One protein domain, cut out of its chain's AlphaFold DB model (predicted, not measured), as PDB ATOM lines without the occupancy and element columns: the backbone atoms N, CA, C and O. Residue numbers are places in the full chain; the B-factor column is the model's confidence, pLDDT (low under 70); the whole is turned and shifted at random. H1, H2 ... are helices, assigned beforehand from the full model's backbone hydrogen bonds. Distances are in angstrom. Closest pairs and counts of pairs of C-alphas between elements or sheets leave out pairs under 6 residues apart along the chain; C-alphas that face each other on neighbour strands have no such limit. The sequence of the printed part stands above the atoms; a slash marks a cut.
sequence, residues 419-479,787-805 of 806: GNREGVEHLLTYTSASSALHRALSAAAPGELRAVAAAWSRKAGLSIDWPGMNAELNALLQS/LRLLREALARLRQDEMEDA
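What this domain is: This is residues 419 to 479 and 787 to 805 of the 806 residues of the protein "TP_methylase domain-containing protein" of Pseudomonas mosselii (UniProt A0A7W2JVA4). What shape do the parts make? A long helix, H5, packs on a helical hairpin of H2 and H3; H1 makes a corner with H2 near the first residues of H5, and H4 packs on H1. What is the make-up? The class is all helix, with 80 residues printed, five named helices in the order H1 to H5 and no named strand. The whole is compact, with a radius of gyration of the C-alphas of 11.7 A and spans of 34 by 23 by 21 A.

How they stand to each other: What does the longest helix touch? H5, residues 787 to 803, touches H2, residues 431 to 443, with residues 789 to 793 alone, at a shallow tilt of 26 degrees; their closest C-alphas, of His 438 and Ala 793, are 6.0 A apart. With residues 796 to 800 alone it touches H3, residues 449 to 459, at a steep tilt of 49 degrees; the closest C-alphas, of Leu 449 and Leu 797, are 5.9 A apart. Where is H1? H1, residues 419 to 429, touches H2 only at the corner, the closest C-alphas, of Leu 427 and Ser 434, 5.0 A apart. And H4? H4, residues 469 to 479, touches H1 at a steep tilt of 66 degrees; the closest C-alphas, of Asn 420 and Met 469, are 5.7 A apart. Are the backbones helical throughout? Every O i to N i+4 pair is within hydrogen-bond range in H1, H2, H3 and H4, and 12 of 13 in H5.

Where its parts are: How long are the helices? H5 measures 25.0 A and H2 18.1 A from first to last C-alpha. Where are the anchors? C-alpha 419 begins H1 at (154.239, 181.722, 191.002), and C-alpha 803 ends H5 at (169.913, 165.084, 176.904).

The domain as a whole: Is anything missing? Residues 480 to 786 are not printed; C-alphas 479 and 787 are 14.9 A apart across the cut. Where is confidence low? Residues 801 to 805 are under 70.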
ATOM      1  N   GLY A 419     154.676 181.538 192.385       85.12
ATOM      2  CA  GLY A 419     154.239 181.722 191.002       85.12
ATOM      3  C   GLY A 419     153.994 180.418 190.225       85.12
ATOM      4  O   GLY A 419     153.341 180.454 189.183       85.12
ATOM      5  N   ASN A 420     154.398 179.248 190.744       90.31
ATOM      6  CA  ASN A 420     154.047 177.961 190.128       90.31
ATOM      7  C   ASN A 420     152.551 177.679 190.247       90.31
ATOM      8  O   ASN A 420     151.949 177.177 189.297       90.31
ATOM      9  N   ARG A 421     151.925 178.047 191.377       89.19
ATOM     10  CA  ARG A 421     150.473 177.896 191.554       89.19
ATOM     11  C   ARG A 421     149.729 178.693 190.494       89.19
ATOM     12  O   ARG A 421     148.859 178.160 189.808       89.19
ATOM     13  N   GLU A 422     150.106 179.959 190.347       91.94
ATOM     14  CA  GLU A 422     149.537 180.854 189.347       91.94
ATOM     15  C   GLU A 422     149.771 180.322 187.927       91.94
ATOM     16  O   GLU A 422     148.836 180.279 187.127       91.94
ATOM     17  N   GLY A 423     150.978 179.830 187.630       93.69
ATOM     18  CA  GLY A 423     151.323 179.229 186.344       93.69
ATOM     19  C   GLY A 423     150.470 178.008 185.987       93.69
ATOM     20  O   GLY A 423     149.905 177.950 184.890       93.69
ATOM     21  N   VAL A 424     150.319 177.053 186.913       93.38
ATOM     22  CA  VAL A 424     149.461 175.869 186.723       93.38
ATOM     23  C   VAL A 424     148.002 176.286 186.540       93.38
ATOM     24  O   VAL A 424     147.344 175.831 185.601       93.38
ATOM     25  N   GLU A 425     147.483 177.177 187.391       93.50
ATOM     26  CA  GLU A 425     146.105 177.664 187.279       93.50
ATOM     27  C   GLU A 425     145.861 178.380 185.943       93.50
ATOM     28  O   GLU A 425     144.834 178.142 185.298       93.50
ATOM     29  N   HIS A 426     146.814 179.195 185.483       94.12
ATOM     30  CA  HIS A 426     146.751 179.904 184.209       94.12
ATOM     31  C   HIS A 426     146.712 178.932 183.019       94.12
ATOM     32  O   HIS A 426     145.811 179.017 182.179       94.12
ATOM     33  N   LEU A 427     147.633 177.963 182.975       95.25
ATOM     34  CA  LEU A 427     147.733 176.968 181.899       95.25
ATOM     35  C   LEU A 427     146.520 176.030 181.845       95.25
ATOM     36  O   LEU A 427     146.083 175.640 180.763       95.25
ATOM     37  N   LEU A 428     145.929 175.702 182.994       93.94
ATOM     38  CA  LEU A 428     144.713 174.890 183.055       93.94
ATOM     39  C   LEU A 428     143.443 175.694 182.733       93.94
ATOM     40  O   LEU A 428     142.464 175.122 182.245       93.94
ATOM     41  N   THR A 429     143.452 177.013 182.933       92.25
ATOM     42  CA  THR A 429     142.292 177.886 182.677       92.25
ATOM     43  C   THR A 429     142.202 178.345 181.221       92.25
ATOM     44  O   THR A 429     141.105 178.344 180.652       92.25
ATOM     45  N   TYR A 430     143.327 178.719 180.602       92.50
ATOM     46  CA  TYR A 430     143.352 179.357 179.283       92.50
ATOM     47  C   TYR A 430     143.926 178.429 178.206       92.50
ATOM     48  O   TYR A 430     145.133 178.220 178.113       92.50
ATOM     49  N   THR A 431     143.060 177.923 177.321       91.56
ATOM     50  CA  THR A 431     143.475 177.057 176.199       91.56
ATOM     51  C   THR A 431     144.428 177.748 175.226       91.56
ATOM     52  O   THR A 431     145.284 177.098 174.630       91.56
ATOM     53  N   SER A 432     144.325 179.073 175.080       93.44
ATOM     54  CA  SER A 432     145.277 179.866 174.299       93.44
ATOM     55  C   SER A 432     146.690 179.793 174.883       93.44
ATOM     56  O   SER A 432     147.638 179.619 174.120       93.44
ATOM     57  N   ALA A 433     146.821 179.864 176.211       94.69
ATOM     58  CA  ALA A 433     148.095 179.794 176.917       94.69
ATOM     59  C   ALA A 433     148.718 178.395 176.817       94.69
ATOM     60  O   ALA A 433     149.854 178.272 176.361       94.69
ATOM     61  N   SER A 434     147.961 177.337 177.141       93.62
ATOM     62  CA  SER A 434     148.448 175.950 177.052       93.62
ATOM     63  C   SER A 434     148.847 175.565 175.625       93.62
ATOM     64  O   SER A 434     149.898 174.966 175.408       93.62
ATOM     65  N   SER A 435     148.056 175.979 174.629       93.62
ATOM     66  CA  SER A 435     148.372 175.740 173.218       93.62
ATOM     67  C   SER A 435     149.573 176.557 172.743       93.62
ATOM     68  O   SER A 435     150.348 176.073 171.922       93.62
ATOM     69  N   ALA A 436     149.734 177.799 173.218       94.69
ATOM     70  CA  ALA A 436     150.886 178.631 172.880       94.69
ATOM     71  C   ALA A 436     152.184 178.048 173.447       94.69
ATOM     72  O   ALA A 436     153.158 177.963 172.705       94.69
ATOM     73  N   LEU A 437     152.172 177.591 174.703       95.19
ATOM     74  CA  LEU A 437     153.307 176.898 175.312       95.19
ATOM     75  C   LEU A 437     153.639 175.616 174.542       95.19
ATOM     76  O   LEU A 437     154.776 175.422 174.131       95.19
ATOM     77  N   HIS A 438     152.639 174.770 174.283       93.88
ATOM     78  CA  HIS A 438     152.849 173.524 173.549       93.88
ATOM     79  C   HIS A 438     153.427 173.764 172.148       93.88
ATOM     80  O   HIS A 438     154.344 173.055 171.737       93.88
ATOM     81  N   ARG A 439     152.938 174.776 171.416       93.50
ATOM     82  CA  ARG A 439     153.506 175.162 170.114       93.50
ATOM     83  C   ARG A 439     154.939 175.669 170.237       93.50
ATOM     84  O   ARG A 439     155.762 175.263 169.430       93.50
ATOM     85  N   ALA A 440     155.225 176.519 171.226       93.19
ATOM     86  CA  ALA A 440     156.570 177.040 171.458       93.19
ATOM     87  C   ALA A 440     157.561 175.899 171.725       93.19
ATOM     88  O   ALA A 440     158.573 175.803 171.044       93.19
ATOM     89  N   LEU A 441     157.212 174.971 172.620       93.19
ATOM     90  CA  LEU A 441     158.032 173.792 172.902       93.19
ATOM     91  C   LEU A 441     158.158 172.876 171.679       93.19
ATOM     92  O   LEU A 441     159.215 172.325 171.422       93.19
ATOM     93  N   SER A 442     157.098 172.697 170.889       89.94
ATOM     94  CA  SER A 442     157.137 171.851 169.679       89.94
ATOM     95  C   SER A 442     158.001 172.402 168.554       89.94
ATOM     96  O   SER A 442     158.405 171.626 167.699       89.94
ATOM     97  N   ALA A 443     158.273 173.704 168.553       91.06
ATOM     98  CA  ALA A 443     159.145 174.343 167.578       91.06
ATOM     99  C   ALA A 443     160.606 174.467 168.053       91.06
ATOM    100  O   ALA A 443     161.448 174.867 167.257       91.06
ATOM    101  N   ALA A 444     160.895 174.173 169.324       89.50
ATOM    102  CA  ALA A 444     162.235 174.285 169.893       89.50
ATOM    103  C   ALA A 444     163.138 173.123 169.452       89.50
ATOM    104  O   ALA A 444     162.660 171.995 169.290       89.50
ATOM    105  N   ALA A 445     164.433 173.400 169.292       84.25
ATOM    106  CA  ALA A 445     165.442 172.364 169.116       84.25
ATOM    107  C   ALA A 445     165.666 171.582 170.433       84.25
ATOM    108  O   ALA A 445     165.373 172.118 171.509       84.25
ATOM    109  N   PRO A 446     166.166 170.333 170.372       75.06
ATOM    110  CA  PRO A 446     166.666 169.629 171.558       75.06
ATOM    111  C   PRO A 446     167.737 170.466 172.284       75.06
ATOM    112  O   PRO A 446     168.566 171.086 171.617       75.06
ATOM    113  N   GLY A 447     167.687 170.532 173.615       78.19
ATOM    114  CA  GLY A 447     168.540 171.359 174.488       78.19
ATOM    115  C   GLY A 447     168.045 172.801 174.707       78.19
ATOM    116  O   GLY A 447     168.579 173.544 175.530       78.19
ATOM    117  N   GLU A 448     167.012 173.255 173.983       86.81
ATOM    118  CA  GLU A 448     166.498 174.633 174.090       86.81
ATOM    119  C   GLU A 448     165.139 174.738 174.801       86.81
ATOM    120  O   GLU A 448     164.619 175.848 175.003       86.81
ATOM    121  N   LEU A 449     164.522 173.619 175.204       89.38
ATOM    122  CA  LEU A 449     163.139 173.617 175.695       89.38
ATOM    123  C   LEU A 449     162.996 174.458 176.967       89.38
ATOM    124  O   LEU A 449     162.018 175.204 177.099       89.38
ATOM    125  N   ARG A 450     163.976 174.411 177.879       86.06
ATOM    126  CA  ARG A 450     163.972 175.230 179.108       86.06
ATOM    127  C   ARG A 450     164.036 176.728 178.818       86.06
ATOM    128  O   ARG A 450     163.259 177.499 179.391       86.06
ATOM    129  N   ALA A 451     164.922 177.147 177.916       88.75
ATOM    130  CA  ALA A 451     165.055 178.552 177.537       88.75
ATOM    131  C   ALA A 451     163.758 179.074 176.898       88.75
ATOM    132  O   ALA A 451     163.282 180.162 177.241       88.75
ATOM    133  N   VAL A 452     163.132 178.262 176.039       94.00
ATOM    134  CA  VAL A 452     161.843 178.572 175.408       94.00
ATOM    135  C   VAL A 452     160.714 178.651 176.438       94.00
ATOM    136  O   VAL A 452     159.921 179.597 176.401       94.00
ATOM    137  N   ALA A 453     160.650 177.724 177.394       92.69
ATOM    138  CA  ALA A 453     159.654 177.748 178.463       92.69
ATOM    139  C   ALA A 453     159.797 178.991 179.360       92.69
ATOM    140  O   ALA A 453     158.800 179.641 179.689       92.69
ATOM    141  N   ALA A 454     161.030 179.374 179.712       91.19
ATOM    142  CA  ALA A 454     161.322 180.579 180.489       91.19
ATOM    143  C   ALA A 454     161.035 181.879 179.709       91.19
ATOM    144  O   ALA A 454     160.563 182.871 180.267       91.19
ATOM    145  N   ALA A 455     161.296 181.907 178.400       92.69
ATOM    146  CA  ALA A 455     160.912 183.031 177.548       92.69
ATOM    147  C   ALA A 455     159.384 183.159 177.442       92.69
ATOM    148  O   ALA A 455     158.846 184.268 177.529       92.69
ATOM    149  N   TRP A 456     158.681 182.030 177.314       95.62
ATOM    150  CA  TRP A 456     157.224 181.991 177.293       95.62
ATOM    151  C   TRP A 456     156.619 182.513 178.603       95.62
ATOM    152  O   TRP A 456     155.736 183.369 178.546       95.62
ATOM    153  N   SER A 457     157.109 182.065 179.768       94.12
ATOM    154  CA  SER A 457     156.576 182.498 181.070       94.12
ATOM    155  C   SER A 457     156.782 183.997 181.297       94.12
ATOM    156  O   SER A 457     155.828 184.690 181.650       94.12
ATOM    157  N   ARG A 458     157.967 184.533 180.962       93.25
ATOM    158  CA  ARG A 458     158.237 185.983 181.001       93.25
ATOM    159  C   ARG A 458     157.291 186.773 180.101       93.25
ATOM    160  O   ARG A 458     156.732 187.775 180.536       93.25
ATOM    161  N   LYS A 459     157.056 186.308 178.869       93.19
ATOM    162  CA  LYS A 459     156.114 186.951 177.937       93.19
ATOM    163  C   LYS A 459     154.667 186.897 178.436       93.19
ATOM    164  O   LYS A 459     153.895 187.810 178.159       93.19
ATOM    165  N   ALA A 460     154.300 185.840 179.158       91.12
ATOM    166  CA  ALA A 460     152.988 185.688 179.780       91.12
ATOM    167  C   ALA A 460     152.835 186.480 181.095       91.12
ATOM    168  O   ALA A 460     151.735 186.511 181.643       91.12
ATOM    169  N   GLY A 461     153.902 187.117 181.597       93.25
ATOM    170  CA  GLY A 461     153.899 187.833 182.875       93.25
ATOM    171  C   GLY A 461     153.886 186.914 184.101       93.25
ATOM    172  O   GLY A 461     153.435 187.333 185.160       93.25
ATOM    173  N   LEU A 462     154.345 185.666 183.962       92.94
ATOM    174  CA  LEU A 462     154.318 184.645 185.012       92.94
ATOM    175  C   LEU A 462     155.731 184.366 185.541       92.94
ATOM    176  O   LEU A 462     156.663 184.153 184.764       92.94
ATOM    177  N   SER A 463     155.872 184.293 186.866       91.44
ATOM    178  CA  SER A 463     157.118 183.889 187.531       91.44
ATOM    179  C   SER A 463     157.078 182.391 187.856       91.44
ATOM    180  O   SER A 463     156.585 181.985 188.906       91.44
ATOM    181  N   ILE A 464     157.522 181.556 186.915       91.56
ATOM    182  CA  ILE A 464     157.454 180.090 187.022       91.56
ATOM    183  C   ILE A 464     158.851 179.509 187.235       91.56
ATOM    184  O   ILE A 464     159.744 179.733 186.418       91.56
ATOM    185  N   ASP A 465     158.987 178.699 188.280       88.00
ATOM    186  CA  ASP A 465     160.063 177.730 188.462       88.00
ATOM    187  C   ASP A 465     159.647 176.389 187.833       88.00
ATOM    188  O   ASP A 465     158.862 175.621 188.396       88.00
ATOM    189  N   TRP A 466     160.129 176.129 186.616       87.06
ATOM    190  CA  TRP A 466     159.729 174.965 185.819       87.06
ATOM    191  C   TRP A 466     160.021 173.606 186.481       87.06
ATOM    192  O   TRP A 466     159.121 172.761 186.442       87.06
ATOM    193  N   PRO A 467     161.178 173.384 187.140       80.81
ATOM    194  CA  PRO A 467     161.425 172.178 187.934       80.81
ATOM    195  C   PRO A 467     160.326 171.882 188.971       80.81
ATOM    196  O   PRO A 467     159.844 170.750 189.069       80.81
ATOM    197  N   GLY A 468     159.846 172.900 189.695       78.25
ATOM    198  CA  GLY A 468     158.801 172.752 190.713       78.25
ATOM    199  C   GLY A 468     157.364 172.603 190.185       78.25
ATOM    200  O   GLY A 468     156.450 172.316 190.965       78.25
ATOM    201  N   MET A 469     157.109 172.781 188.882       86.31
ATOM    202  CA  MET A 469     155.745 172.795 188.322       86.31
ATOM    203  C   MET A 469     155.009 171.456 188.458       86.31
ATOM    204  O   MET A 469     153.790 171.439 188.639       86.31
ATOM    205  N   ASN A 470     155.715 170.323 188.380       83.50
ATOM    206  CA  ASN A 470     155.079 169.003 188.472       83.50
ATOM    207  C   ASN A 470     154.555 168.714 189.889       83.50
ATOM    208  O   ASN A 470     153.454 168.183 190.050       83.50
ATOM    209  N   ALA A 471     155.316 169.106 190.915       78.94
ATOM    210  CA  ALA A 471     154.892 169.003 192.307       78.94
ATOM    211  C   ALA A 471     153.655 169.877 192.574       78.94
ATOM    212  O   ALA A 471     152.694 169.413 193.192       78.94
ATOM    213  N   GLU A 472     153.641 171.102 192.039       87.06
ATOM    214  CA  GLU A 472     152.495 172.004 192.169       87.06
ATOM    215  C   GLU A 472     151.258 171.490 191.418       87.06
ATOM    216  O   GLU A 472     150.149 171.530 191.953       87.06
ATOM    217  N   LEU A 473     151.426 170.927 190.215       89.00
ATOM    218  CA  LEU A 473     150.326 170.290 189.490       89.00
ATOM    219  C   LEU A 473     149.698 169.157 190.313       89.00
ATOM    220  O   LEU A 473     148.474 169.101 190.432       89.00
ATOM    221  N   ASN A 474     150.508 168.288 190.918       85.62
ATOM    222  CA  ASN A 474     150.010 167.193 191.756       85.62
ATOM    223  C   ASN A 474     149.261 167.704 192.997       85.62
ATOM    224  O   ASN A 474     148.180 167.204 193.314       85.62
ATOM    225  N   ALA A 475     149.780 168.741 193.659       84.00
ATOM    226  CA  ALA A 475     149.104 169.379 194.788       84.00
ATOM    227  C   ALA A 475     147.766 170.021 194.378       84.00
ATOM    228  O   ALA A 475     146.755 169.926 195.085       84.00
ATOM    229  N   LEU A 476     147.723 170.652 193.202       88.44
ATOM    230  CA  LEU A 476     146.504 171.225 192.645       88.44
ATOM    231  C   LEU A 476     145.481 170.140 192.298       88.44
ATOM    232  O   LEU A 476     144.304 170.305 192.615       88.44
ATOM    233  N   LEU A 477     145.908 169.016 191.717       89.50
ATOM    234  CA  LEU A 477     145.024 167.889 191.406       89.50
ATOM    235  C   LEU A 477     144.331 167.334 192.656       89.50
ATOM    236  O   LEU A 477     143.177 166.929 192.554       89.50
ATOM    237  N   GLN A 478     144.975 167.373 193.826       87.44
ATOM    238  CA  GLN A 478     144.400 166.917 195.099       87.44
ATOM    239  C   GLN A 478     143.474 167.943 195.779       87.44
ATOM    240  O   GLN A 478     142.680 167.570 196.639       87.44
ATOM    241  N   SER A 479     143.552 169.224 195.406       86.19
ATOM    242  CA  SER A 479     142.833 170.325 196.076       86.19
ATOM    243  C   SER A 479     141.786 171.027 195.200       86.19
ATOM    244  O   SER A 479     140.920 171.736 195.711       86.19
ATOM    245  N   LEU A 787     144.891 170.010 180.645       93.81
ATOM    246  CA  LEU A 787     145.653 169.091 181.495       93.81
ATOM    247  C   LEU A 787     146.586 168.206 180.665       93.81
ATOM    248  O   LEU A 787     147.746 168.034 181.031       93.81
ATOM    249  N   ARG A 788     146.103 167.681 179.531       92.62
ATOM    250  CA  ARG A 788     146.928 166.897 178.605       92.62
ATOM    251  C   ARG A 788     148.110 167.718 178.083       92.62
ATOM    252  O   ARG A 788     149.242 167.270 178.215       92.62
ATOM    253  N   LEU A 789     147.858 168.919 177.558       94.06
ATOM    254  CA  LEU A 789     148.906 169.788 177.010       94.06
ATOM    255  C   LEU A 789     149.945 170.185 178.065       94.06
ATOM    256  O   LEU A 789     151.136 170.183 177.771       94.06
ATOM    257  N   LEU A 790     149.512 170.496 179.292       93.38
ATOM    258  CA  LEU A 790     150.423 170.808 180.394       93.38
ATOM    259  C   LEU A 790     151.297 169.601 180.748       93.38
ATOM    260  O   LEU A 790     152.507 169.740 180.886       93.38
ATOM    261  N   ARG A 791     150.708 168.408 180.857       91.88
ATOM    262  CA  ARG A 791     151.466 167.184 181.141       91.88
ATOM    263  C   ARG A 791     152.464 166.845 180.036       91.88
ATOM    264  O   ARG A 791     153.589 166.480 180.349       91.88
ATOM    265  N   GLU A 792     152.069 166.983 178.773       90.38
ATOM    266  CA  GLU A 792     152.962 166.801 177.623       90.38
ATOM    267  C   GLU A 792     154.117 167.814 177.653       90.38
ATOM    268  O   GLU A 792     155.266 167.433 177.448       90.38
ATOM    269  N   ALA A 793     153.840 169.085 177.969       91.00
ATOM    270  CA  ALA A 793     154.868 170.116 178.116       91.00
ATOM    271  C   ALA A 793     155.870 169.780 179.235       91.00
ATOM    272  O   ALA A 793     157.075 169.816 179.003       91.00
ATOM    273  N   LEU A 794     155.383 169.397 180.421       88.81
ATOM    274  CA  LEU A 794     156.235 169.029 181.558       88.81
ATOM    275  C   LEU A 794     157.040 167.748 181.304       88.81
ATOM    276  O   LEU A 794     158.175 167.642 181.757       88.81
ATOM    277  N   ALA A 795     156.473 166.777 180.581       85.00
ATOM    278  CA  ALA A 795     157.189 165.562 180.204       85.00
ATOM    279  C   ALA A 795     158.343 165.864 179.236       85.00
ATOM    280  O   ALA A 795     159.436 165.342 179.419       85.00
ATOM    281  N   ARG A 796     158.117 166.739 178.249       86.81
ATOM    282  CA  ARG A 796     159.152 167.144 177.288       86.81
ATOM    283  C   ARG A 796     160.262 167.965 177.926       86.81
ATOM    284  O   ARG A 796     161.421 167.714 177.640       86.81
ATOM    285  N   LEU A 797     159.915 168.902 178.810       86.00
ATOM    286  CA  LEU A 797     160.910 169.680 179.551       86.00
ATOM    287  C   LEU A 797     161.831 168.789 180.389       86.00
ATOM    288  O   LEU A 797     163.011 169.087 180.497       86.00
ATOM    289  N   ARG A 798     161.314 167.676 180.923       76.00
ATOM    290  CA  ARG A 798     162.140 166.687 181.622       76.00
ATOM    291  C   ARG A 798     163.052 165.902 180.680       76.00
ATOM    292  O   ARG A 798     164.176 165.619 181.046       76.00
ATOM    293  N   GLN A 799     162.580 165.541 179.487       73.62
ATOM    294  CA  GLN A 799     163.414 164.827 178.511       73.62
ATOM    295  C   GLN A 799     164.616 165.667 178.061       73.62
ATOM    296  O   GLN A 799     165.711 165.131 177.963       73.62
ATOM    297  N   ASP A 800     164.427 166.977 177.872       75.12
ATOM    298  CA  ASP A 800     165.503 167.926 177.534       75.12
ATOM    299  C   ASP A 800     166.623 167.939 178.587       75.12
ATOM    300  O   ASP A 800     167.803 167.930 178.260       75.12
ATOM    301  N   GLU A 801     166.247 167.889 179.871       65.75
ATOM    302  CA  GLU A 801     167.197 167.850 180.992       65.75
ATOM    303  C   GLU A 801     168.092 166.613 180.969       65.75
ATOM    304  O   GLU A 801     169.221 166.665 181.450       65.75
ATOM    305  N   MET A 802     167.587 165.504 180.427       57.50
ATOM    306  CA  MET A 802     168.335 164.255 180.328       57.50
ATOM    307  C   MET A 802     169.341 164.272 179.173       57.50
ATOM    308  O   MET A 802     170.373 163.618 179.277       57.50
ATOM    309  N   GLU A 803     169.042 164.989 178.085       60.62
ATOM    310  CA  GLU A 803     169.913 165.084 176.904       60.62
ATOM    311  C   GLU A 803     171.047 166.107 177.094       60.62
ATOM    312  O   GLU A 803     172.133 165.886 176.574       60.62
ATOM    313  N   ASP A 804     170.839 167.164 177.891       55.31
ATOM    314  CA  ASP A 804     171.881 168.150 178.244       55.31
ATOM    315  C   ASP A 804     172.870 167.657 179.326       55.31
ATOM    316  O   ASP A 804     173.936 168.249 179.516       55.31
ATOM    317  N   ALA A 805     172.509 166.619 180.092       49.06
ATOM    318  CA  ALA A 805     173.300 166.102 181.216       49.06
ATOM    319  C   ALA A 805     174.152 164.858 180.882       49.06
ATOM    320  O   ALA A 805     174.914 164.405 181.744       49.06
TER     321      ALA A 805